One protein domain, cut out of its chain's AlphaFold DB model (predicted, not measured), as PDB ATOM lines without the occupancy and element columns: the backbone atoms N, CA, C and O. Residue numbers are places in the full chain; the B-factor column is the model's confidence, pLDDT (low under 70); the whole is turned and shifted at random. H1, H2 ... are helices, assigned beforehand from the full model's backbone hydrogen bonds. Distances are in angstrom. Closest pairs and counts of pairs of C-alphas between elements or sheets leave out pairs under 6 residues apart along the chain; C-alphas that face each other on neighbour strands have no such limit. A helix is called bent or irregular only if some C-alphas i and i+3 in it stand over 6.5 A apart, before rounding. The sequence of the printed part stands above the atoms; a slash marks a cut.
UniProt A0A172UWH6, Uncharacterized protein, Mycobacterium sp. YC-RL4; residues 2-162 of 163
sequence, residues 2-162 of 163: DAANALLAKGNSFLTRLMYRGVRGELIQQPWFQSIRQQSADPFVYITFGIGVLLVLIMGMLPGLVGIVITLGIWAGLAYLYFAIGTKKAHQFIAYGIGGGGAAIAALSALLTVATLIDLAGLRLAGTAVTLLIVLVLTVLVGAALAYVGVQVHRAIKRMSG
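AT A GLANCE: This is residues 2 to 162 of the 163 residues of an uncharacterized protein of Mycobacterium sp. YC-RL4 (UniProt A0A172UWH6). Look first for the long hairpin of H6 and H7, whose far end sticks out beyond the shorter H4 and H5; together these four run side by side as an up-and-down bundle, each against the one before. At the other end of the bundle sit the short H2 and H3, and residues 2 to 9 of H1 stick out from there as a free arm. The printed part has 161 residues with seven named helices, H1 to H7 in chain order, and no named strand: the class is all helix. The whole is only just loose, close to compact, with a radius of gyration of the C-alphas of 18.5 A, and flat, spanning 57 by 45 by 20 A.

HOW THE PARTS SIT: Begin at H6, residues 88 to 123, which touches H7, residues 126 to 160, in a hairpin at a shallow tilt of 17 degrees, opposite ways; their closest C-alphas, Gly 99 and Gly 150, are 3.9 A apart. With residues 90 to 102 alone H6 touches the hub H5, residues 65 to 85, in another hairpin, closest at the C-alphas of Tyr 82 and Ala 90, 5.1 A. H5 forms a hairpin too with H4, residues 41 to 60, at a shallow tilt of 5 degrees, and the closest C-alphas are Val 56 and Thr 71, 5.2 A. H4 and H7 are apart. Look next at H2, residues 14 to 23: it touches H5 at a steep tilt of 49 degrees, with the C-alphas of Gly 22 and Ala 84 closest at 4.2 A. H3, residues 31 to 39, is close to H5 but not clearly touching, with the C-alphas of Arg 37 and Ile 85 closest at 5.7 A. H1, residues 2 to 11, touches no helix but is near H7. Every O i to N i+4 pair is within hydrogen-bond range in H1, H2, H3, H4, H5 and H7, and 29 of 32 are in H6.

IN THESE COORDINATES: Find C-alpha 88 at (3.746, -34.200, -46.907); from there H6 runs 51.5 A to C-alpha 123, and it is irregular, with C-alphas 119 and 122 7.1 A apart. H7 runs 51.4 A back to C-alpha 160 at (0.226, -38.988, -54.338). H5 is 30.2 A long and H4 27.5 A. H1, H2 and H3 measure 14.2, 14.3 and 12.3 A, and H1 begins at C-alpha 2, (-17.677, -48.466, -63.759).

THE WHOLE: The C-alphas farthest apart are those of Pro 31 and Gly 122, 59.2 A. The printed part has no cut and no long link; H2 to H3 is short, and the other links are tight. Confidence is under 70 at residues 2 to 13 and 160 to 162.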
ATOM      1  N   ASP A   2     -17.357 -49.089 -65.059       48.81
ATOM      2  CA  ASP A   2     -17.677 -48.466 -63.759       48.81
ATOM      3  C   ASP A   2     -16.535 -48.457 -62.732       48.81
ATOM      4  O   ASP A   2     -16.437 -47.536 -61.925       48.81
ATOM      5  N   ALA A   3     -15.605 -49.416 -62.786       49.34
ATOM      6  CA  ALA A   3     -14.458 -49.455 -61.872       49.34
ATOM      7  C   ALA A   3     -13.439 -48.326 -62.136       49.34
ATOM      8  O   ALA A   3     -12.891 -47.754 -61.195       49.34
ATOM      9  N   ALA A   4     -13.228 -47.958 -63.405       45.31
ATOM     10  CA  ALA A   4     -12.357 -46.847 -63.794       45.31
ATOM     11  C   ALA A   4     -12.983 -45.491 -63.427       45.31
ATOM     12  O   ALA A   4     -12.301 -44.628 -62.879       45.31
ATOM     13  N   ASN A   5     -14.299 -45.345 -63.605       41.91
ATOM     14  CA  ASN A   5     -15.033 -44.150 -63.184       41.91
ATOM     15  C   ASN A   5     -15.128 -44.024 -61.655       41.91
ATOM     16  O   ASN A   5     -14.991 -42.923 -61.131       41.91
ATOM     17  N   ALA A   6     -15.255 -45.128 -60.911       46.19
ATOM     18  CA  ALA A   6     -15.204 -45.119 -59.447       46.19
ATOM     19  C   ALA A   6     -13.797 -44.805 -58.900       46.19
ATOM     20  O   ALA A   6     -13.668 -44.210 -57.827       46.19
ATOM     21  N   LEU A   7     -12.735 -45.169 -59.629       42.84
ATOM     22  CA  LEU A   7     -11.348 -44.809 -59.312       42.84
ATOM     23  C   LEU A   7     -11.036 -43.342 -59.649       42.84
ATOM     24  O   LEU A   7     -10.405 -42.662 -58.837       42.84
ATOM     25  N   LEU A   8     -11.551 -42.827 -60.770       43.66
ATOM     26  CA  LEU A   8     -11.470 -41.411 -61.147       43.66
ATOM     27  C   LEU A   8     -12.306 -40.521 -60.211       43.66
ATOM     28  O   LEU A   8     -11.824 -39.483 -59.763       43.66
ATOM     29  N   ALA A   9     -13.498 -40.958 -59.794       46.53
ATOM     30  CA  ALA A   9     -14.300 -40.283 -58.770       46.53
ATOM     31  C   ALA A   9     -13.610 -40.301 -57.393       46.53
ATOM     32  O   ALA A   9     -13.636 -39.309 -56.665       46.53
ATOM     33  N   LYS A  10     -12.897 -41.387 -57.058       47.50
ATOM     34  CA  LYS A  10     -12.063 -41.486 -55.847       47.50
ATOM     35  C   LYS A  10     -10.869 -40.529 -55.853       47.50
ATOM     36  O   LYS A  10     -10.404 -40.194 -54.764       47.50
ATOM     37  N   GLY A  11     -10.357 -40.128 -57.017       45.81
ATOM     38  CA  GLY A  11      -9.329 -39.088 -57.173       45.81
ATOM     39  C   GLY A  11      -9.883 -37.658 -57.148       45.81
ATOM     40  O   GLY A  11      -9.126 -36.709 -56.983       45.81
ATOM     41  N   ASN A  12     -11.206 -37.505 -57.245       53.69
ATOM     42  CA  ASN A  12     -11.900 -36.222 -57.360       53.69
ATOM     43  C   ASN A  12     -12.581 -35.768 -56.053       53.69
ATOM     44  O   ASN A  12     -13.398 -34.848 -56.066       53.69
ATOM     45  N   SER A  13     -12.262 -36.426 -54.933       68.50
ATOM     46  CA  SER A  13     -12.776 -36.085 -53.603       68.50
ATOM     47  C   SER A  13     -12.494 -34.617 -53.276       68.50
ATOM     48  O   SER A  13     -11.406 -34.108 -53.560       68.50
ATOM     49  N   PHE A  14     -13.465 -33.937 -52.655       75.31
ATOM     50  CA  PHE A  14     -13.323 -32.557 -52.176       75.31
ATOM     51  C   PHE A  14     -12.025 -32.369 -51.379       75.31
ATOM     52  O   PHE A  14     -11.298 -31.407 -51.610       75.31
ATOM     53  N   LEU A  15     -11.680 -33.344 -50.530       72.81
ATOM     54  CA  LEU A  15     -10.432 -33.348 -49.772       72.81
ATOM     55  C   LEU A  15      -9.201 -33.370 -50.678       72.81
ATOM     56  O   LEU A  15      -8.272 -32.602 -50.470       72.81
ATOM     57  N   THR A  16      -9.194 -34.218 -51.704       72.50
ATOM     58  CA  THR A  16      -8.081 -34.316 -52.654       72.50
ATOM     59  C   THR A  16      -7.911 -33.017 -53.439       72.50
ATOM     60  O   THR A  16      -6.789 -32.538 -53.593       72.50
ATOM     61  N   ARG A  17      -9.012 -32.381 -53.862       77.62
ATOM     62  CA  ARG A  17      -8.965 -31.042 -54.469       77.62
ATOM     63  C   ARG A  17      -8.397 -30.007 -53.497       77.62
ATOM     64  O   ARG A  17      -7.553 -29.214 -53.902       77.62
ATOM     65  N   LEU A  18      -8.807 -30.038 -52.228       79.50
ATOM     66  CA  LEU A  18      -8.288 -29.141 -51.193       79.50
ATOM     67  C   LEU A  18      -6.777 -29.329 -50.992       79.50
ATOM     68  O   LEU A  18      -6.035 -28.352 -50.994       79.50
ATOM     69  N   MET A  19      -6.313 -30.580 -50.911       77.25
ATOM     70  CA  MET A  19      -4.892 -30.927 -50.806       77.25
ATOM     71  C   MET A  19      -4.094 -30.368 -51.984       77.25
ATOM     72  O   MET A  19      -3.093 -29.691 -51.775       77.25
ATOM     73  N   TYR A  20      -4.552 -30.575 -53.225       77.94
ATOM     74  CA  TYR A  20      -3.862 -30.045 -54.404       77.94
ATOM     75  C   TYR A  20      -3.820 -28.514 -54.438       77.94
ATOM     76  O   TYR A  20      -2.797 -27.952 -54.827       77.94
ATOM     77  N   ARG A  21      -4.897 -27.829 -54.032       78.56
ATOM     78  CA  ARG A  21      -4.917 -26.358 -53.928       78.56
ATOM     79  C   ARG A  21      -3.977 -25.856 -52.836       78.56
ATOM     80  O   ARG A  21      -3.307 -24.845 -53.018       78.56
ATOM     81  N   GLY A  22      -3.868 -26.592 -51.736       76.94
ATOM     82  CA  GLY A  22      -2.919 -26.325 -50.663       76.94
ATOM     83  C   GLY A  22      -1.461 -26.504 -51.060       76.94
ATOM     84  O   GLY A  22      -0.643 -25.615 -50.847       76.94
ATOM     85  N   VAL A  23      -1.138 -27.599 -51.751       78.00
ATOM     86  CA  VAL A  23       0.191 -27.832 -52.350       78.00
ATOM     87  C   VAL A  23       0.546 -26.729 -53.356       78.00
ATOM     88  O   VAL A  23       1.709 -26.351 -53.477       78.00
ATOM     89  N   ARG A  24      -0.441 -26.156 -54.046       77.31
ATOM     90  CA  ARG A  24      -0.240 -25.009 -54.942       77.31
ATOM     91  C   ARG A  24      -0.195 -23.653 -54.233       77.31
ATOM     92  O   ARG A  24       0.137 -22.661 -54.863       77.31
ATOM     93  N   GLY A  25      -0.471 -23.597 -52.928       75.19
ATOM     94  CA  GLY A  25      -0.501 -22.351 -52.157       75.19
ATOM     95  C   GLY A  25      -1.724 -21.471 -52.432       75.19
ATOM     96  O   GLY A  25      -1.731 -20.311 -52.036       75.19
ATOM     97  N   GLU A  26      -2.762 -21.999 -53.080       79.00
ATOM     98  CA  GLU A  26      -3.954 -21.237 -53.475       79.00
ATOM     99  C   GLU A  26      -4.916 -20.969 -52.302       79.00
ATOM    100  O   GLU A  26      -5.765 -20.088 -52.408       79.00
ATOM    101  N   LEU A  27      -4.803 -21.727 -51.199       77.94
ATOM    102  CA  LEU A  27      -5.728 -21.667 -50.054       77.94
ATOM    103  C   LEU A  27      -5.530 -20.432 -49.164       77.94
ATOM    104  O   LEU A  27      -6.507 -19.842 -48.710       77.94
ATOM    105  N   ILE A  28      -4.279 -20.050 -48.894       82.31
ATOM    106  CA  ILE A  28      -3.936 -18.860 -48.104       82.31
ATOM    107  C   ILE A  28      -2.825 -18.124 -48.847       82.31
ATOM    108  O   ILE A  28      -1.661 -18.509 -48.802       82.31
ATOM    109  N   GLN A  29      -3.186 -17.048 -49.540       80.56
ATOM    110  CA  GLN A  29      -2.268 -16.283 -50.397       80.56
ATOM    111  C   GLN A  29      -1.550 -15.146 -49.654       80.56
ATOM    112  O   GLN A  29      -0.864 -14.332 -50.261       80.56
ATOM    113  N   GLN A  30      -1.714 -15.076 -48.332       83.44
ATOM    114  CA  GLN A  30      -1.143 -14.004 -47.529       83.44
ATOM    115  C   GLN A  30       0.398 -14.087 -47.507       83.44
ATOM    116  O   GLN A  30       0.928 -15.176 -47.266       83.44
ATOM    117  N   PRO A  31       1.130 -12.968 -47.695       82.12
ATOM    118  CA  PRO A  31       2.592 -12.976 -47.798       82.12
ATOM    119  C   PRO A  31       3.286 -13.600 -46.585       82.12
ATOM    120  O   PRO A  31       4.170 -14.437 -46.741       82.12
ATOM    121  N   TRP A  32       2.819 -13.269 -45.375       84.38
ATOM    122  CA  TRP A  32       3.357 -13.817 -44.126       84.38
ATOM    123  C   TRP A  32       3.227 -15.347 -44.056       84.38
ATOM    124  O   TRP A  32       4.131 -16.031 -43.581       84.38
ATOM    125  N   PHE A  33       2.127 -15.901 -44.573       85.25
ATOM    126  CA  PHE A  33       1.871 -17.339 -44.559       85.25
ATOM    127  C   PHE A  33       2.721 -18.070 -45.600       85.25
ATOM    128  O   PHE A  33       3.252 -19.147 -45.330       85.25
ATOM    129  N   GLN A  34       2.898 -17.471 -46.779       81.62
ATOM    130  CA  GLN A  34       3.748 -18.031 -47.830       81.62
ATOM    131  C   GLN A  34       5.222 -18.071 -47.403       81.62
ATOM    132  O   GLN A  34       5.892 -19.073 -47.653       81.62
ATOM    133  N   SER A  35       5.715 -17.056 -46.681       83.88
ATOM    134  CA  SER A  35       7.067 -17.071 -46.100       83.88
ATOM    135  C   SER A  35       7.253 -18.213 -45.096       83.88
ATOM    136  O   SER A  35       8.221 -18.965 -45.200       83.88
ATOM    137  N   ILE A  36       6.299 -18.406 -44.176       82.94
ATOM    138  CA  ILE A  36       6.324 -19.514 -43.202       82.94
ATOM    139  C   ILE A  36       6.314 -20.864 -43.921       82.94
ATOM    140  O   ILE A  36       7.097 -21.755 -43.604       82.94
ATOM    141  N   ARG A  37       5.461 -21.013 -44.935       81.38
ATOM    142  CA  ARG A  37       5.360 -22.236 -45.733       81.38
ATOM    143  C   ARG A  37       6.670 -22.598 -46.442       81.38
ATOM    144  O   ARG A  37       6.965 -23.780 -46.588       81.38
ATOM    145  N   GLN A  38       7.442 -21.613 -46.893       80.00
ATOM    146  CA  GLN A  38       8.698 -21.854 -47.607       80.00
ATOM    147  C   GLN A  38       9.890 -22.070 -46.667       80.00
ATOM    148  O   GLN A  38      10.759 -22.881 -46.974       80.00
ATOM    149  N   GLN A  39       9.938 -21.368 -45.531       82.25
ATOM    150  CA  GLN A  39      11.121 -21.335 -44.660       82.25
ATOM    151  C   GLN A  39      10.995 -22.207 -43.406       82.25
ATOM    152  O   GLN A  39      11.994 -22.722 -42.911       82.25
ATOM    153  N   SER A  40       9.788 -22.373 -42.864       83.12
ATOM    154  CA  SER A  40       9.572 -22.936 -41.524       83.12
ATOM    155  C   SER A  40       8.287 -23.765 -41.403       83.12
ATOM    156  O   SER A  40       7.702 -23.867 -40.323       83.12
ATOM    157  N   ALA A  41       7.869 -24.423 -42.491       80.75
ATOM    158  CA  ALA A  41       6.644 -25.224 -42.523       80.75
ATOM    159  C   ALA A  41       6.610 -26.324 -41.453       80.75
ATOM    160  O   ALA A  41       5.599 -26.495 -40.776       80.75
ATOM    161  N   ASP A  42       7.711 -27.056 -41.280       82.44
ATOM    162  CA  ASP A  42       7.777 -28.175 -40.340       82.44
ATOM    163  C   ASP A  42       7.656 -27.713 -38.873       82.44
ATOM    164  O   ASP A  42       6.723 -28.165 -38.202       82.44
ATOM    165  N   PRO A  43       8.501 -26.785 -38.363       85.88
ATOM    166  CA  PRO A  43       8.337 -26.221 -37.020       85.88
ATOM    167  C   PRO A  43       6.939 -25.649 -36.776       85.88
ATOM    168  O   PRO A  43       6.358 -25.863 -35.713       85.88
ATOM    169  N   PHE A  44       6.377 -24.959 -37.771       87.62
ATOM    170  CA  PHE A  44       5.055 -24.358 -37.659       87.62
ATOM    171  C   PHE A  44       3.955 -25.410 -37.468       87.62
ATOM    172  O   PHE A  44       3.092 -25.233 -36.608       87.62
ATOM    173  N   VAL A  45       4.005 -26.538 -38.189       87.44
ATOM    174  CA  VAL A  45       3.065 -27.659 -37.991       87.44
ATOM    175  C   VAL A  45       3.170 -28.217 -36.572       87.44
ATOM    176  O   VAL A  45       2.145 -28.368 -35.916       87.44
ATOM    177  N   TYR A  46       4.380 -28.472 -36.064       87.62
ATOM    178  CA  TYR A  46       4.556 -29.011 -34.709       87.62
ATOM    179  C   TYR A  46       4.022 -28.067 -33.627       87.62
ATOM    180  O   TYR A  46       3.282 -28.501 -32.743       87.62
ATOM    181  N   ILE A  47       4.363 -26.779 -33.709       89.25
ATOM    182  CA  ILE A  47       3.950 -25.772 -32.724       89.25
ATOM    183  C   ILE A  47       2.430 -25.608 -32.739       89.25
ATOM    184  O   ILE A  47       1.782 -25.698 -31.696       89.25
ATOM    185  N   THR A  48       1.843 -25.412 -33.921       89.50
ATOM    186  CA  THR A  48       0.389 -25.243 -34.053       89.50
ATOM    187  C   THR A  48      -0.371 -26.502 -33.653       89.50
ATOM    188  O   THR A  48      -1.457 -26.384 -33.094       89.50
ATOM    189  N   PHE A  49       0.197 -27.694 -33.862       89.31
ATOM    190  CA  PHE A  49      -0.419 -28.946 -33.421       89.31
ATOM    191  C   PHE A  49      -0.430 -29.040 -31.900       89.31
ATOM    192  O   PHE A  49      -1.473 -29.312 -31.314       89.31
ATOM    193  N   GLY A  50       0.710 -28.771 -31.257       88.31
ATOM    194  CA  GLY A  50       0.823 -28.785 -29.799       88.31
ATOM    195  C   GLY A  50      -0.144 -27.799 -29.141       88.31
ATOM    196  O   GLY A  50      -0.912 -28.184 -28.261       88.31
ATOM    197  N   ILE A  51      -0.171 -26.552 -29.624       91.56
ATOM    198  CA  ILE A  51      -1.118 -25.528 -29.154       91.56
ATOM    199  C   ILE A  51      -2.560 -25.974 -29.416       91.56
ATOM    200  O   ILE A  51      -3.412 -25.874 -28.537       91.56
ATOM    201  N   GLY A  52      -2.831 -26.501 -30.606       89.75
ATOM    202  CA  GLY A  52      -4.144 -26.980 -31.013       89.75
ATOM    203  C   GLY A  52      -4.701 -28.079 -30.112       89.75
ATOM    204  O   GLY A  52      -5.836 -27.980 -29.655       89.75
ATOM    205  N   VAL A  53      -3.892 -29.096 -29.809       88.31
ATOM    206  CA  VAL A  53      -4.267 -30.190 -28.903       88.31
ATOM    207  C   VAL A  53      -4.515 -29.669 -27.491       88.31
ATOM    208  O   VAL A  53      -5.518 -30.034 -26.887       88.31
ATOM    209  N   LEU A  54      -3.655 -28.787 -26.974       90.44
ATOM    210  CA  LEU A  54      -3.864 -28.174 -25.659       90.44
ATOM    211  C   LEU A  54      -5.182 -27.395 -25.602       90.44
ATOM    212  O   LEU A  54      -5.951 -27.564 -24.659       90.44
ATOM    213  N   LEU A  55      -5.483 -26.597 -26.629       88.75
ATOM    214  CA  LEU A  55      -6.748 -25.872 -26.719       88.75
ATOM    215  C   LEU A  55      -7.944 -26.824 -26.788       88.75
ATOM    216  O   LEU A  55      -8.925 -26.595 -26.093       88.75
ATOM    217  N   VAL A  56      -7.861 -27.906 -27.565       87.31
ATOM    218  CA  VAL A  56      -8.905 -28.942 -27.619       87.31
ATOM    219  C   VAL A  56      -9.135 -29.573 -26.247       87.31
ATOM    220  O   VAL A  56     -10.282 -29.762 -25.859       87.31
ATOM    221  N   LEU A  57      -8.078 -29.877 -25.494       85.81
ATOM    222  CA  LEU A  57      -8.212 -30.467 -24.161       85.81
ATOM    223  C   LEU A  57      -8.863 -29.494 -23.172       85.81
ATOM    224  O   LEU A  57      -9.769 -29.892 -22.448       85.81
ATOM    225  N   ILE A  58      -8.449 -28.222 -23.173       87.12
ATOM    226  CA  ILE A  58      -9.024 -27.191 -22.293       87.12
ATOM    227  C   ILE A  58     -10.486 -26.927 -22.669       87.12
ATOM    228  O   ILE A  58     -11.360 -26.924 -21.808       87.12
ATOM    229  N   MET A  59     -10.777 -26.732 -23.958       84.38
ATOM    230  CA  MET A  59     -12.137 -26.457 -24.433       84.38
ATOM    231  C   MET A  59     -13.047 -27.684 -24.320       84.38
ATOM    232  O   MET A  59     -14.249 -27.534 -24.125       84.38
ATOM    233  N   GLY A  60     -12.490 -28.893 -24.382       77.50
ATOM    234  CA  GLY A  60     -13.208 -30.149 -24.170       77.50
ATOM    235  C   GLY A  60     -13.673 -30.360 -22.726       77.50
ATOM    236  O   GLY A  60     -14.551 -31.186 -22.496       77.50
ATOM    237  N   MET A  61     -13.142 -29.601 -21.761       78.88
ATOM    238  CA  MET A  61     -13.665 -29.573 -20.389       78.88
ATOM    239  C   MET A  61     -14.971 -28.774 -20.268       78.88
ATOM    240  O   MET A  61     -15.660 -28.886 -19.254       78.88
ATOM    241  N   LEU A  62     -15.325 -27.961 -21.270       81.88
ATOM    242  CA  LEU A  62     -16.575 -27.209 -21.251       81.88
ATOM    243  C   LEU A  62     -17.765 -28.168 -21.408       81.88
ATOM    244  O   LEU A  62     -17.805 -28.948 -22.363       81.88
ATOM    245  N   PRO A  63     -18.766 -28.101 -20.514       70.12
ATOM    246  CA  PRO A  63     -19.910 -28.992 -20.576       70.12
ATOM    247  C   PRO A  63     -20.824 -28.676 -21.769       70.12
ATOM    248  O   PRO A  63     -21.041 -27.523 -22.148       70.12
ATOM    249  N   GLY A  64     -21.430 -29.729 -22.318       75.31
ATOM    250  CA  GLY A  64     -22.502 -29.636 -23.307       75.31
ATOM    251  C   GLY A  64     -22.043 -29.365 -24.744       75.31
ATOM    252  O   GLY A  64     -20.892 -29.574 -25.123       75.31
ATOM    253  N   LEU A  65     -22.989 -28.916 -25.575       77.44
ATOM    254  CA  LEU A  65     -22.797 -28.753 -27.023       77.44
ATOM    255  C   LEU A  65     -21.731 -27.714 -27.382       77.44
ATOM    256  O   LEU A  65     -21.058 -27.851 -28.401       77.44
ATOM    257  N   VAL A  66     -21.563 -26.688 -26.547       84.06
ATOM    258  CA  VAL A  66     -20.611 -25.599 -26.793       84.06
ATOM    259  C   VAL A  66     -19.179 -26.136 -26.852       84.06
ATOM    260  O   VAL A  66     -18.462 -25.845 -27.809       84.06
ATOM    261  N   GLY A  67     -18.786 -26.987 -25.897       82.81
ATOM    262  CA  GLY A  67     -17.459 -27.611 -25.878       82.81
ATOM    263  C   GLY A  67     -17.201 -28.478 -27.113       82.81
ATOM    264  O   GLY A  67     -16.132 -28.392 -27.721       82.81
ATOM    265  N   ILE A  68     -18.209 -29.245 -27.547       81.00
ATOM    266  CA  ILE A  68     -18.139 -30.092 -28.750       81.00
ATOM    267  C   ILE A  68     -17.926 -29.239 -30.007       81.00
ATOM    268  O   ILE A  68     -17.029 -29.526 -30.800       81.00
ATOM    269  N   VAL A  69     -18.722 -28.180 -30.189       86.88
ATOM    270  CA  VAL A  69     -18.651 -27.309 -31.375       86.88
ATOM    271  C   VAL A  69     -17.322 -26.559 -31.433       86.88
ATOM    272  O   VAL A  69     -16.702 -26.512 -32.495       86.88
ATOM    273  N   ILE A  70     -16.848 -26.015 -30.309       87.81
ATOM    274  CA  ILE A  70     -15.559 -25.309 -30.255       87.81
ATOM    275  C   ILE A  70     -14.416 -26.276 -30.572       87.81
ATOM    276  O   ILE A  70     -13.558 -25.973 -31.401       87.81
ATOM    277  N   THR A  71     -14.434 -27.466 -29.974       86.25
ATOM    278  CA  THR A  71     -13.415 -28.499 -30.194       86.25
ATOM    279  C   THR A  71     -13.375 -28.954 -31.654       86.25
ATOM    280  O   THR A  71     -12.301 -29.043 -32.251       86.25
ATOM    281  N   LEU A  72     -14.541 -29.180 -32.267       86.44
ATOM    282  CA  LEU A  72     -14.667 -29.441 -33.702       86.44
ATOM    283  C   LEU A  72     -14.104 -28.296 -34.546       86.44
ATOM    284  O   LEU A  72     -13.378 -28.547 -35.506       86.44
ATOM    285  N   GLY A  73     -14.423 -27.053 -34.187       88.69
ATOM    286  CA  GLY A  73     -13.923 -25.860 -34.863       88.69
ATOM    287  C   GLY A  73     -12.398 -25.774 -34.837       88.69
ATOM    288  O   GLY A  73     -11.788 -25.486 -35.864       88.69
ATOM    289  N   ILE A  74     -11.770 -26.103 -33.703       90.12
ATOM    290  CA  ILE A  74     -10.307 -26.129 -33.571       90.12
ATOM    291  C   ILE A  74      -9.706 -27.225 -34.458       90.12
ATOM    292  O   ILE A  74      -8.788 -26.946 -35.231       90.12
ATOM    293  N   TRP A  75     -10.245 -28.449 -34.417       88.25
ATOM    294  CA  TRP A  75      -9.778 -29.535 -35.286       88.25
ATOM    295  C   TRP A  75      -9.928 -29.202 -36.771       88.25
ATOM    296  O   TRP A  75      -9.001 -29.424 -37.553       88.25
ATOM    297  N   ALA A  76     -11.070 -28.638 -37.166       87.56
ATOM    298  CA  ALA A  76     -11.336 -28.234 -38.540       87.56
ATOM    299  C   ALA A  76     -10.417 -27.086 -38.987       87.56
ATOM    300  O   ALA A  76      -9.872 -27.132 -40.090       87.56
ATOM    301  N   GLY A  77     -10.194 -26.093 -38.123       88.44
ATOM    302  CA  GLY A  77      -9.284 -24.977 -38.374       88.44
ATOM    303  C   GLY A  77      -7.838 -25.436 -38.558       88.44
ATOM    304  O   GLY A  77      -7.189 -25.044 -39.527       88.44
ATOM    305  N   LEU A  78      -7.355 -26.335 -37.696       88.62
ATOM    306  CA  LEU A  78      -6.030 -26.952 -37.835       88.62
ATOM    307  C   LEU A  78      -5.919 -27.772 -39.119       88.62
ATOM    308  O   LEU A  78      -4.922 -27.670 -39.831       88.62
ATOM    309  N   ALA A  79      -6.952 -28.552 -39.454       86.62
ATOM    310  CA  ALA A  79      -6.964 -29.330 -40.684       86.62
ATOM    311  C   ALA A  79      -6.867 -28.413 -41.908       86.62
ATOM    312  O   ALA A  79      -6.047 -28.660 -42.791       86.62
ATOM    313  N   TYR A  80      -7.641 -27.326 -41.938       87.12
ATOM    314  CA  TYR A  80      -7.584 -26.329 -43.005       87.12
ATOM    315  C   TYR A  80      -6.201 -25.675 -43.109       87.12
ATOM    316  O   TYR A  80      -5.651 -25.577 -44.207       87.12
ATOM    317  N   LEU A  81      -5.606 -25.294 -41.976       86.88
ATOM    318  CA  LEU A  81      -4.261 -24.726 -41.923       86.88
ATOM    319  C   LEU A  81      -3.222 -25.693 -42.508       86.88
ATOM    320  O   LEU A  81      -2.387 -25.297 -43.316       86.88
ATOM    321  N   TYR A  82      -3.297 -26.978 -42.163       86.81
ATOM    322  CA  TYR A  82      -2.368 -27.997 -42.659       86.81
ATOM    323  C   TYR A  82      -2.579 -28.340 -44.123       86.81
ATOM    324  O   TYR A  82      -1.597 -28.549 -44.841       86.81
ATOM    325  N   PHE A  83      -3.826 -28.327 -44.596       84.56
ATOM    326  CA  PHE A  83      -4.087 -28.385 -46.027       84.56
ATOM    327  C   PHE A  83      -3.444 -27.184 -46.725       84.56
ATOM    328  O   PHE A  83      -2.752 -27.384 -47.715       84.56
ATOM    329  N   ALA A  84      -3.569 -25.968 -46.184       84.69
ATOM    330  CA  ALA A  84      -2.976 -24.763 -46.765       84.69
ATOM    331  C   ALA A  84      -1.436 -24.768 -46.789       84.69
ATOM    332  O   ALA A  84      -0.847 -24.254 -47.737       84.69
ATOM    333  N   ILE A  85      -0.776 -25.378 -45.799       86.38
ATOM    334  CA  ILE A  85       0.687 -25.570 -45.804       86.38
ATOM    335  C   ILE A  85       1.104 -26.511 -46.942       86.38
ATOM    336  O   ILE A  85       2.125 -26.302 -47.597       86.38
ATOM    337  N   GLY A  86       0.316 -27.552 -47.205       79.69
ATOM    338  CA  GLY A  86       0.487 -28.385 -48.390       79.69
ATOM    339  C   GLY A  86       1.720 -29.301 -48.378       79.69
ATOM    340  O   GLY A  86       2.029 -29.895 -49.405       79.69
ATOM    341  N   THR A  87       2.443 -29.450 -47.263       82.44
ATOM    342  CA  THR A  87       3.610 -30.351 -47.180       82.44
ATOM    343  C   THR A  87       3.194 -31.788 -46.858       82.44
ATOM    344  O   THR A  87       2.136 -32.040 -46.276       82.44
ATOM    345  N   LYS A  88       4.027 -32.780 -47.208       80.38
ATOM    346  CA  LYS A  88       3.746 -34.200 -46.907       80.38
ATOM    347  C   LYS A  88       3.562 -34.442 -45.403       80.38
ATOM    348  O   LYS A  88       2.650 -35.173 -45.018       80.38
ATOM    349  N   LYS A  89       4.375 -33.789 -44.566       81.56
ATOM    350  CA  LYS A  89       4.280 -33.872 -43.101       81.56
ATOM    351  C   LYS A  89       2.993 -33.243 -42.566       81.56
ATOM    352  O   LYS A  89       2.320 -33.881 -41.763       81.56
ATOM    353  N   ALA A  90       2.592 -32.067 -43.058       83.25
ATOM    354  CA  ALA A  90       1.330 -31.437 -42.658       83.25
ATOM    355  C   ALA A  90       0.133 -32.371 -42.901       83.25
ATOM    356  O   ALA A  90      -0.674 -32.605 -42.006       83.25
ATOM    357  N   HIS A  91       0.072 -33.017 -44.067       85.06
ATOM    358  CA  HIS A  91      -0.987 -33.983 -44.360       85.06
ATOM    359  C   HIS A  91      -0.924 -35.242 -43.478       85.06
ATOM    360  O   HIS A  91      -1.969 -35.762 -43.084       85.06
ATOM    361  N   GLN A  92       0.273 -35.735 -43.133       86.56
ATOM    362  CA  GLN A  92       0.420 -36.835 -42.170       86.56
ATOM    363  C   GLN A  92      -0.121 -36.447 -40.787       86.56
ATOM    364  O   GLN A  92      -0.797 -37.262 -40.159       86.56
ATOM    365  N   PHE A  93       0.094 -35.204 -40.349       86.81
ATOM    366  CA  PHE A  93      -0.489 -34.669 -39.117       86.81
ATOM    367  C   PHE A  93      -2.016 -34.572 -39.173       86.81
ATOM    368  O   PHE A  93      -2.676 -34.866 -38.180       86.81
ATOM    369  N   ILE A  94      -2.611 -34.256 -40.327       86.81
ATOM    370  CA  ILE A  94      -4.072 -34.331 -40.487       86.81
ATOM    371  C   ILE A  94      -4.553 -35.780 -40.340       86.81
ATOM    372  O   ILE A  94      -5.519 -36.041 -39.630       86.81
ATOM    373  N   ALA A  95      -3.885 -36.737 -40.989       87.31
ATOM    374  CA  ALA A  95      -4.308 -38.134 -40.961       87.31
ATOM    375  C   ALA A  95      -4.199 -38.757 -39.558       87.31
ATOM    376  O   ALA A  95      -5.168 -39.320 -39.047       87.31
ATOM    377  N   TYR A  96      -3.021 -38.655 -38.943       87.19
ATOM    378  CA  TYR A  96      -2.714 -39.330 -37.683       87.19
ATOM    379  C   TYR A  96      -2.996 -38.464 -36.456       87.19
ATOM    380  O   TYR A  96      -3.516 -38.972 -35.470       87.19
ATOM    381  N   GLY A  97      -2.690 -37.169 -36.516       86.56
ATOM    382  CA  GLY A  97      -2.901 -36.246 -35.403       86.56
ATOM    383  C   GLY A  97      -4.366 -35.839 -35.262       86.56
ATOM    384  O   GLY A  97      -4.979 -36.105 -34.237       86.56
ATOM    385  N   ILE A  98      -4.940 -35.233 -36.302       87.75
ATOM    386  CA  ILE A  98      -6.329 -34.741 -36.266       87.75
ATOM    387  C   ILE A  98      -7.318 -35.900 -36.379       87.75
ATOM    388  O   ILE A  98      -8.195 -36.050 -35.534       87.75
ATOM    389  N   GLY A  99      -7.167 -36.746 -37.398       88.56
ATOM    390  CA  GLY A  99      -8.066 -37.875 -37.603       88.56
ATOM    391  C   GLY A  99      -7.910 -38.944 -36.526       88.56
ATOM    392  O   GLY A  99      -8.865 -39.255 -35.821       88.56
ATOM    393  N   GLY A 100      -6.698 -39.485 -36.376       85.62
ATOM    394  CA  GLY A 100      -6.397 -40.511 -35.371       85.62
ATOM    395  C   GLY A 100      -6.481 -39.995 -33.932       85.62
ATOM    396  O   GLY A 100      -7.241 -40.532 -33.130       85.62
ATOM    397  N   GLY A 101      -5.731 -38.942 -33.604       87.06
ATOM    398  CA  GLY A 101      -5.700 -38.361 -32.258       87.06
ATOM    399  C   GLY A 101      -7.036 -37.746 -31.837       87.06
ATOM    400  O   GLY A 101      -7.490 -37.997 -30.724       87.06
ATOM    401  N   GLY A 102      -7.719 -37.025 -32.730       85.81
ATOM    402  CA  GLY A 102      -9.059 -36.499 -32.461       85.81
ATOM    403  C   GLY A 102     -10.094 -37.602 -32.221       85.81
ATOM    404  O   GLY A 102     -10.892 -37.495 -31.290       85.81
ATOM    405  N   ALA A 103     -10.040 -38.704 -32.978       88.06
ATOM    406  CA  ALA A 103     -10.888 -39.869 -32.726       88.06
ATOM    407  C   ALA A 103     -10.564 -40.559 -31.391       88.06
ATOM    408  O   ALA A 103     -11.482 -40.954 -30.676       88.06
ATOM    409  N   ALA A 104      -9.283 -40.668 -31.022       89.06
ATOM    410  CA  ALA A 104      -8.870 -41.232 -29.737       89.06
ATOM    411  C   ALA A 104      -9.353 -40.379 -28.550       89.06
ATOM    412  O   ALA A 104      -9.881 -40.918 -27.580       89.06
ATOM    413  N   ILE A 105      -9.239 -39.050 -28.648       87.88
ATOM    414  CA  ILE A 105      -9.746 -38.115 -27.632       87.88
ATOM    415  C   ILE A 105     -11.273 -38.204 -27.529       87.88
ATOM    416  O   ILE A 105     -11.808 -38.271 -26.425       87.88
ATOM    417  N   ALA A 106     -11.982 -38.265 -28.661       88.75
ATOM    418  CA  ALA A 106     -13.432 -38.450 -28.670       88.75
ATOM    419  C   ALA A 106     -13.844 -39.790 -28.034       88.75
ATOM    420  O   ALA A 106     -14.781 -39.830 -27.240       88.75
ATOM    421  N   ALA A 107     -13.118 -40.877 -28.315       88.69
ATOM    422  CA  ALA A 107     -13.364 -42.178 -27.696       88.69
ATOM    423  C   ALA A 107     -13.147 -42.140 -26.174       88.69
ATOM    424  O   ALA A 107     -13.983 -42.638 -25.424       88.69
ATOM    425  N   LEU A 108     -12.074 -41.494 -25.706       89.75
ATOM    426  CA  LEU A 108     -11.833 -41.295 -24.276       89.75
ATOM    427  C   LEU A 108     -12.952 -40.469 -23.623       89.75
ATOM    428  O   LEU A 108     -13.462 -40.845 -22.572       89.75
ATOM    429  N   SER A 109     -13.382 -39.377 -24.260       87.19
ATOM    430  CA  SER A 109     -14.489 -38.542 -23.778       87.19
ATOM    431  C   SER A 109     -15.815 -39.314 -23.705       87.19
ATOM    432  O   SER A 109     -16.560 -39.183 -22.730       87.19
ATOM    433  N   ALA A 110     -16.084 -40.182 -24.682       88.69
ATOM    434  CA  ALA A 110     -17.237 -41.076 -24.661       88.69
ATOM    435  C   ALA A 110     -17.169 -42.060 -23.478       88.69
ATOM    436  O   ALA A 110     -18.156 -42.202 -22.758       88.69
ATOM    437  N   LEU A 111     -16.009 -42.674 -23.216       89.56
ATOM    438  CA  LEU A 111     -15.813 -43.565 -22.062       89.56
ATOM    439  C   LEU A 111     -16.045 -42.845 -20.729       89.56
ATOM    440  O   LEU A 111     -16.730 -43.378 -19.859       89.56
ATOM    441  N   LEU A 112     -15.537 -41.619 -20.585       88.69
ATOM    442  CA  LEU A 112     -15.772 -40.803 -19.391       88.69
ATOM    443  C   LEU A 112     -17.261 -40.469 -19.217       88.69
ATOM    444  O   LEU A 112     -17.774 -40.526 -18.106       88.69
ATOM    445  N   THR A 113     -17.975 -40.191 -20.309       87.62
ATOM    446  CA  THR A 113     -19.427 -39.934 -20.277       87.62
ATOM    447  C   THR A 113     -20.227 -41.188 -19.897       87.62
ATOM    448  O   THR A 113     -21.249 -41.101 -19.220       87.62
ATOM    449  N   VAL A 114     -19.771 -42.376 -20.299       87.81
ATOM    450  CA  VAL A 114     -20.375 -43.647 -19.866       87.81
ATOM    451  C   VAL A 114     -20.135 -43.884 -18.374       87.81
ATOM    452  O   VAL A 114     -21.066 -44.275 -17.675       87.81
ATOM    453  N   ALA A 115     -18.928 -43.610 -17.870       87.81
ATOM    454  CA  ALA A 115     -18.628 -43.726 -16.445       87.81
ATOM    455  C   ALA A 115     -19.534 -42.811 -15.604       87.81
ATOM    456  O   ALA A 115     -20.155 -43.277 -14.651       87.81
ATOM    457  N   THR A 116     -19.718 -41.549 -16.016       86.75
ATOM    458  CA  THR A 116     -20.633 -40.639 -15.309       86.75
ATOM    459  C   THR A 116     -22.083 -41.114 -15.365       86.75
ATOM    460  O   THR A 116     -22.789 -41.032 -14.363       86.75
ATOM    461  N   LEU A 117     -22.547 -41.669 -16.488       86.25
ATOM    462  CA  LEU A 117     -23.886 -42.263 -16.573       86.25
ATOM    463  C   LEU A 117     -24.087 -43.413 -15.575       86.25
ATOM    464  O   LEU A 117     -25.164 -43.510 -14.989       86.25
ATOM    465  N   ILE A 118     -23.073 -44.260 -15.372       86.94
ATOM    466  CA  ILE A 118     -23.123 -45.372 -14.411       86.94
ATOM    467  C   ILE A 118     -23.186 -44.835 -12.976       86.94
ATOM    468  O   ILE A 118     -24.062 -45.248 -12.217       86.94
ATOM    469  N   ASP A 119     -22.329 -43.872 -12.630       86.75
ATOM    470  CA  ASP A 119     -22.288 -43.279 -11.288       86.75
ATOM    471  C   ASP A 119     -23.605 -42.569 -10.926       86.75
ATOM    472  O   ASP A 119     -24.085 -42.642  -9.795       86.75
ATOM    473  N   LEU A 120     -24.232 -41.905 -11.903       84.06
ATOM    474  CA  LEU A 120     -25.487 -41.172 -11.717       84.06
ATOM    475  C   LEU A 120     -26.751 -42.038 -11.850       84.06
ATOM    476  O   LEU A 120     -27.846 -41.555 -11.543       84.06
ATOM    477  N   ALA A 121     -26.642 -43.305 -12.263       80.88
ATOM    478  CA  ALA A 121     -27.796 -44.173 -12.523       80.88
ATOM    479  C   ALA A 121     -28.697 -44.362 -11.287       80.88
ATOM    480  O   ALA A 121     -29.923 -44.433 -11.408       80.88
ATOM    481  N   GLY A 122     -28.109 -44.378 -10.086       77.69
ATOM    482  CA  GLY A 122     -28.844 -44.515  -8.824       77.69
ATOM    483  C   GLY A 122     -29.648 -43.275  -8.412       77.69
ATOM    484  O   GLY A 122     -30.573 -43.385  -7.610       77.69
ATOM    485  N   LEU A 123     -29.343 -42.101  -8.973       80.44
ATOM    486  CA  LEU A 123     -29.895 -40.812  -8.536       80.44
ATOM    487  C   LEU A 123     -31.209 -40.424  -9.237       80.44
ATOM    488  O   LEU A 123     -31.767 -39.371  -8.940       80.44
ATOM    489  N   ARG A 124     -31.722 -41.251 -10.167       73.00
ATOM    490  CA  ARG A 124     -32.984 -41.022 -10.916       73.00
ATOM    491  C   ARG A 124     -33.095 -39.631 -11.571       73.00
ATOM    492  O   ARG A 124     -34.188 -39.107 -11.777       73.00
ATOM    493  N   LEU A 125     -31.963 -39.044 -11.960       77.94
ATOM    494  CA  LEU A 125     -31.876 -37.751 -12.645       77.94
ATOM    495  C   LEU A 125     -32.172 -37.901 -14.146       77.94
ATOM    496  O   LEU A 125     -31.270 -37.835 -14.981       77.94
ATOM    497  N   ALA A 126     -33.446 -38.101 -14.496       75.88
ATOM    498  CA  ALA A 126     -33.865 -38.373 -15.874       75.88
ATOM    499  C   ALA A 126     -33.396 -37.299 -16.881       75.88
ATOM    500  O   ALA A 126     -32.900 -37.637 -17.952       75.88
ATOM    501  N   GLY A 127     -33.477 -36.009 -16.526       79.19
ATOM    502  CA  GLY A 127     -33.040 -34.911 -17.405       79.19
ATOM    503  C   GLY A 127     -31.528 -34.892 -17.669       79.19
ATOM    504  O   GLY A 127     -31.089 -34.729 -18.811       79.19
ATOM    505  N   THR A 128     -30.720 -35.122 -16.631       82.19
ATOM    506  CA  THR A 128     -29.256 -35.197 -16.753       82.19
ATOM    507  C   THR A 128     -28.835 -36.423 -17.557       82.19
ATOM    508  O   THR A 128     -27.988 -36.310 -18.440       82.19
ATOM    509  N   ALA A 129     -29.473 -37.575 -17.322       82.06
ATOM    510  CA  ALA A 129     -29.199 -38.804 -18.062       82.06
ATOM    511  C   ALA A 129     -29.479 -38.649 -19.567       82.06
ATOM    512  O   ALA A 129     -28.637 -39.008 -20.386       82.06
ATOM    513  N   VAL A 130     -30.612 -38.043 -19.943       84.50
ATOM    514  CA  VAL A 130     -30.934 -37.762 -21.356       84.50
ATOM    515  C   VAL A 130     -29.899 -36.826 -21.986       84.50
ATOM    516  O   VAL A 130     -29.445 -37.071 -23.102       84.50
ATOM    517  N   THR A 131     -29.467 -35.790 -21.262       85.25
ATOM    518  CA  THR A 131     -28.452 -34.844 -21.757       85.25
ATOM    519  C   THR A 131     -27.108 -35.536 -22.000       85.25
ATOM    520  O   THR A 131     -26.498 -35.349 -23.053       85.25
ATOM    521  N   LEU A 132     -26.664 -36.381 -21.064       86.69
ATOM    522  CA  LEU A 132     -25.427 -37.154 -21.194       86.69
ATOM    523  C   LEU A 132     -25.497 -38.172 -22.338       86.69
ATOM    524  O   LEU A 132     -24.513 -38.339 -23.052       86.69
ATOM    525  N   LEU A 133     -26.652 -38.805 -22.570       87.69
ATOM    526  CA  LEU A 133     -26.851 -39.707 -23.710       87.69
ATOM    527  C   LEU A 133     -26.746 -38.975 -25.053       87.69
ATOM    528  O   LEU A 133     -26.098 -39.474 -25.971       87.69
ATOM    529  N   ILE A 134     -27.338 -37.784 -25.171       87.75
ATOM    530  CA  ILE A 134     -27.218 -36.960 -26.385       87.75
ATOM    531  C   ILE A 134     -25.752 -36.581 -26.621       87.75
ATOM    532  O   ILE A 134     -25.245 -36.742 -27.733       87.75
ATOM    533  N   VAL A 135     -25.058 -36.122 -25.576       86.94
ATOM    534  CA  VAL A 135     -23.627 -35.789 -25.640       86.94
ATOM    535  C   VAL A 135     -22.804 -37.006 -26.056       86.94
ATOM    536  O   VAL A 135     -21.983 -36.895 -26.961       86.94
ATOM    537  N   LEU A 136     -23.062 -38.178 -25.472       89.00
ATOM    538  CA  LEU A 136     -22.371 -39.421 -25.804       89.00
ATOM    539  C   LEU A 136     -22.512 -39.768 -27.290       89.00
ATOM    540  O   LEU A 136     -21.508 -40.009 -27.961       89.00
ATOM    541  N   VAL A 137     -23.739 -39.759 -27.818       90.75
ATOM    542  CA  VAL A 137     -24.002 -40.059 -29.234       90.75
ATOM    543  C   VAL A 137     -23.270 -39.070 -30.139       90.75
ATOM    544  O   VAL A 137     -22.599 -39.484 -31.084       90.75
ATOM    545  N   LEU A 138     -23.345 -37.772 -29.839       88.94
ATOM    546  CA  LEU A 138     -22.665 -36.744 -30.627       88.94
ATOM    547  C   LEU A 138     -21.146 -36.912 -30.605       88.94
ATOM    548  O   LEU A 138     -20.516 -36.864 -31.659       88.94
ATOM    549  N   THR A 139     -20.554 -37.166 -29.440       88.62
ATOM    550  CA  THR A 139     -19.111 -37.383 -29.301       88.62
ATOM    551  C   THR A 139     -18.648 -38.598 -30.104       88.62
ATOM    552  O   THR A 139     -17.631 -38.528 -30.796       88.62
ATOM    553  N   VAL A 140     -19.420 -39.689 -30.097       89.94
ATOM    554  CA  VAL A 140     -19.129 -40.880 -30.910       89.94
ATOM    555  C   VAL A 140     -19.214 -40.567 -32.406       89.94
ATOM    556  O   VAL A 140     -18.311 -40.938 -33.158       89.94
ATOM    557  N   LEU A 141     -20.251 -39.847 -32.850       90.56
ATOM    558  CA  LEU A 141     -20.398 -39.438 -34.251       90.56
ATOM    559  C   LEU A 141     -19.240 -38.542 -34.710       90.56
ATOM    560  O   LEU A 141     -18.705 -38.735 -35.802       90.56
ATOM    561  N   VAL A 142     -18.813 -37.599 -33.868       87.44
ATOM    562  CA  VAL A 142     -17.660 -36.730 -34.132       87.44
ATOM    563  C   VAL A 142     -16.370 -37.538 -34.231       87.44
ATOM    564  O   VAL A 142     -15.619 -37.369 -35.191       87.44
ATOM    565  N   GLY A 143     -16.130 -38.454 -33.290       88.00
ATOM    566  CA  GLY A 143     -14.969 -39.342 -33.327       88.00
ATOM    567  C   GLY A 143     -14.929 -40.186 -34.602       88.00
ATOM    568  O   GLY A 143     -13.892 -40.265 -35.262       88.00
ATOM    569  N   ALA A 144     -16.071 -40.744 -35.010       88.94
ATOM    570  CA  ALA A 144     -16.195 -41.502 -36.252       88.94
ATOM    571  C   ALA A 144     -15.935 -40.633 -37.495       88.94
ATOM    572  O   ALA A 144     -15.229 -41.062 -38.411       88.94
ATOM    573  N   ALA A 145     -16.451 -39.400 -37.525       87.88
ATOM    574  CA  ALA A 145     -16.209 -38.458 -38.615       87.88
ATOM    575  C   ALA A 145     -14.722 -38.076 -38.723       87.88
ATOM    576  O   ALA A 145     -14.164 -38.098 -39.823       87.88
ATOM    577  N   LEU A 146     -14.056 -37.794 -37.599       87.94
ATOM    578  CA  LEU A 146     -12.622 -37.492 -37.554       87.94
ATOM    579  C   LEU A 146     -11.784 -38.687 -38.022       87.94
ATOM    580  O   LEU A 146     -10.919 -38.528 -38.887       87.94
ATOM    581  N   ALA A 147     -12.095 -39.896 -37.546       87.25
ATOM    582  CA  ALA A 147     -11.439 -41.120 -37.999       87.25
ATOM    583  C   ALA A 147     -11.614 -41.323 -39.513       87.25
ATOM    584  O   ALA A 147     -10.650 -41.614 -40.227       87.25
ATOM    585  N   TYR A 148     -12.828 -41.116 -40.027       86.25
ATOM    586  CA  TYR A 148     -13.127 -41.229 -41.452       86.25
ATOM    587  C   TYR A 148     -12.326 -40.226 -42.294       86.25
ATOM    588  O   TYR A 148     -11.726 -40.611 -43.304       86.25
ATOM    589  N   VAL A 149     -12.254 -38.959 -41.868       84.94
ATOM    590  CA  VAL A 149     -11.418 -37.933 -42.511       84.94
ATOM    591  C   VAL A 149      -9.945 -38.345 -42.479       84.94
ATOM    592  O   VAL A 149      -9.284 -38.305 -43.518       84.94
ATOM    593  N   GLY A 150      -9.442 -38.821 -41.338       83.88
ATOM    594  CA  GLY A 150      -8.063 -39.289 -41.197       83.88
ATOM    595  C   GLY A 150      -7.710 -40.411 -42.174       83.88
ATOM    596  O   GLY A 150      -6.695 -40.346 -42.874       83.88
ATOM    597  N   VAL A 151      -8.592 -41.407 -42.306       86.56
ATOM    598  CA  VAL A 151      -8.436 -42.513 -43.263       86.56
ATOM    599  C   VAL A 151      -8.462 -42.010 -44.707       86.56
ATOM    600  O   VAL A 151      -7.661 -42.465 -45.530       86.56
ATOM    601  N   GLN A 152      -9.353 -41.073 -45.042       84.69
ATOM    602  CA  GLN A 152      -9.402 -40.493 -46.384       84.69
ATOM    603  C   GLN A 152      -8.119 -39.734 -46.734       84.69
ATOM    604  O   GLN A 152      -7.567 -39.955 -47.814       84.69
ATOM    605  N   VAL A 153      -7.604 -38.910 -45.818       82.56
ATOM    606  CA  VAL A 153      -6.336 -38.189 -46.007       82.56
ATOM    607  C   VAL A 153      -5.177 -39.171 -46.148       82.56
ATOM    608  O   VAL A 153      -4.386 -39.049 -47.080       82.56
ATOM    609  N   HIS A 154      -5.099 -40.192 -45.292       85.25
ATOM    610  CA  HIS A 154      -4.055 -41.215 -45.377       85.25
ATOM    611  C   HIS A 154      -4.048 -41.915 -46.745       85.25
ATOM    612  O   HIS A 154      -2.997 -42.073 -47.374       85.25
ATOM    613  N   ARG A 155      -5.232 -42.300 -47.243       82.12
ATOM    614  CA  ARG A 155      -5.386 -42.889 -48.581       82.12
ATOM    615  C   ARG A 155      -4.959 -41.914 -49.681       82.12
ATOM    616  O   ARG A 155      -4.318 -42.346 -50.635       82.12
ATOM    617  N   ALA A 156      -5.282 -40.627 -49.555       76.88
ATOM    618  CA  ALA A 156      -4.880 -39.601 -50.516       76.88
ATOM    619  C   ALA A 156      -3.353 -39.402 -50.547       76.88
ATOM    620  O   ALA A 156      -2.770 -39.385 -51.628       76.88
ATOM    621  N   ILE A 157      -2.685 -39.359 -49.388       79.31
ATOM    622  CA  ILE A 157      -1.216 -39.281 -49.297       79.31
ATOM    623  C   ILE A 157      -0.560 -40.473 -50.001       79.31
ATOM    624  O   ILE A 157       0.378 -40.283 -50.773       79.31
ATOM    625  N   LYS A 158      -1.053 -41.698 -49.764       76.31
ATOM    626  CA  LYS A 158      -0.511 -42.909 -50.403       76.31
ATOM    627  C   LYS A 158      -0.597 -42.856 -51.927       76.31
ATOM    628  O   LYS A 158       0.348 -43.261 -52.588       76.31
ATOM    629  N   ARG A 159      -1.693 -42.330 -52.479       73.06
ATOM    630  CA  ARG A 159      -1.854 -42.185 -53.936       73.06
ATOM    631  C   ARG A 159      -0.895 -41.162 -54.534       73.06
ATOM    632  O   ARG A 159      -0.334 -41.428 -55.582       73.06
ATOM    633  N   MET A 160      -0.692 -40.031 -53.862       66.00
ATOM    634  CA  MET A 160       0.226 -38.988 -54.338       66.00
ATOM    635  C   MET A 160       1.703 -39.359 -54.179       66.00
ATOM    636  O   MET A 160       2.537 -38.803 -54.872       66.00
ATOM    637  N   SER A 161       2.040 -40.253 -53.245       62.16
ATOM    638  CA  SER A 161       3.418 -40.719 -53.033       62.16
ATOM    639  C   SER A 161       3.785 -41.947 -53.871       62.16
ATOM    640  O   SER A 161       4.935 -42.371 -53.803       62.16
ATOM    641  N   GLY A 162       2.809 -42.574 -54.534       53.31
ATOM    642  CA  GLY A 162       3.011 -43.715 -55.435       53.31
ATOM    643  C   GLY A 162       2.981 -43.339 -56.921       53.31
ATOM    644  O   GLY A 162       3.096 -44.233 -57.754       53.31
TER     645      GLY A 162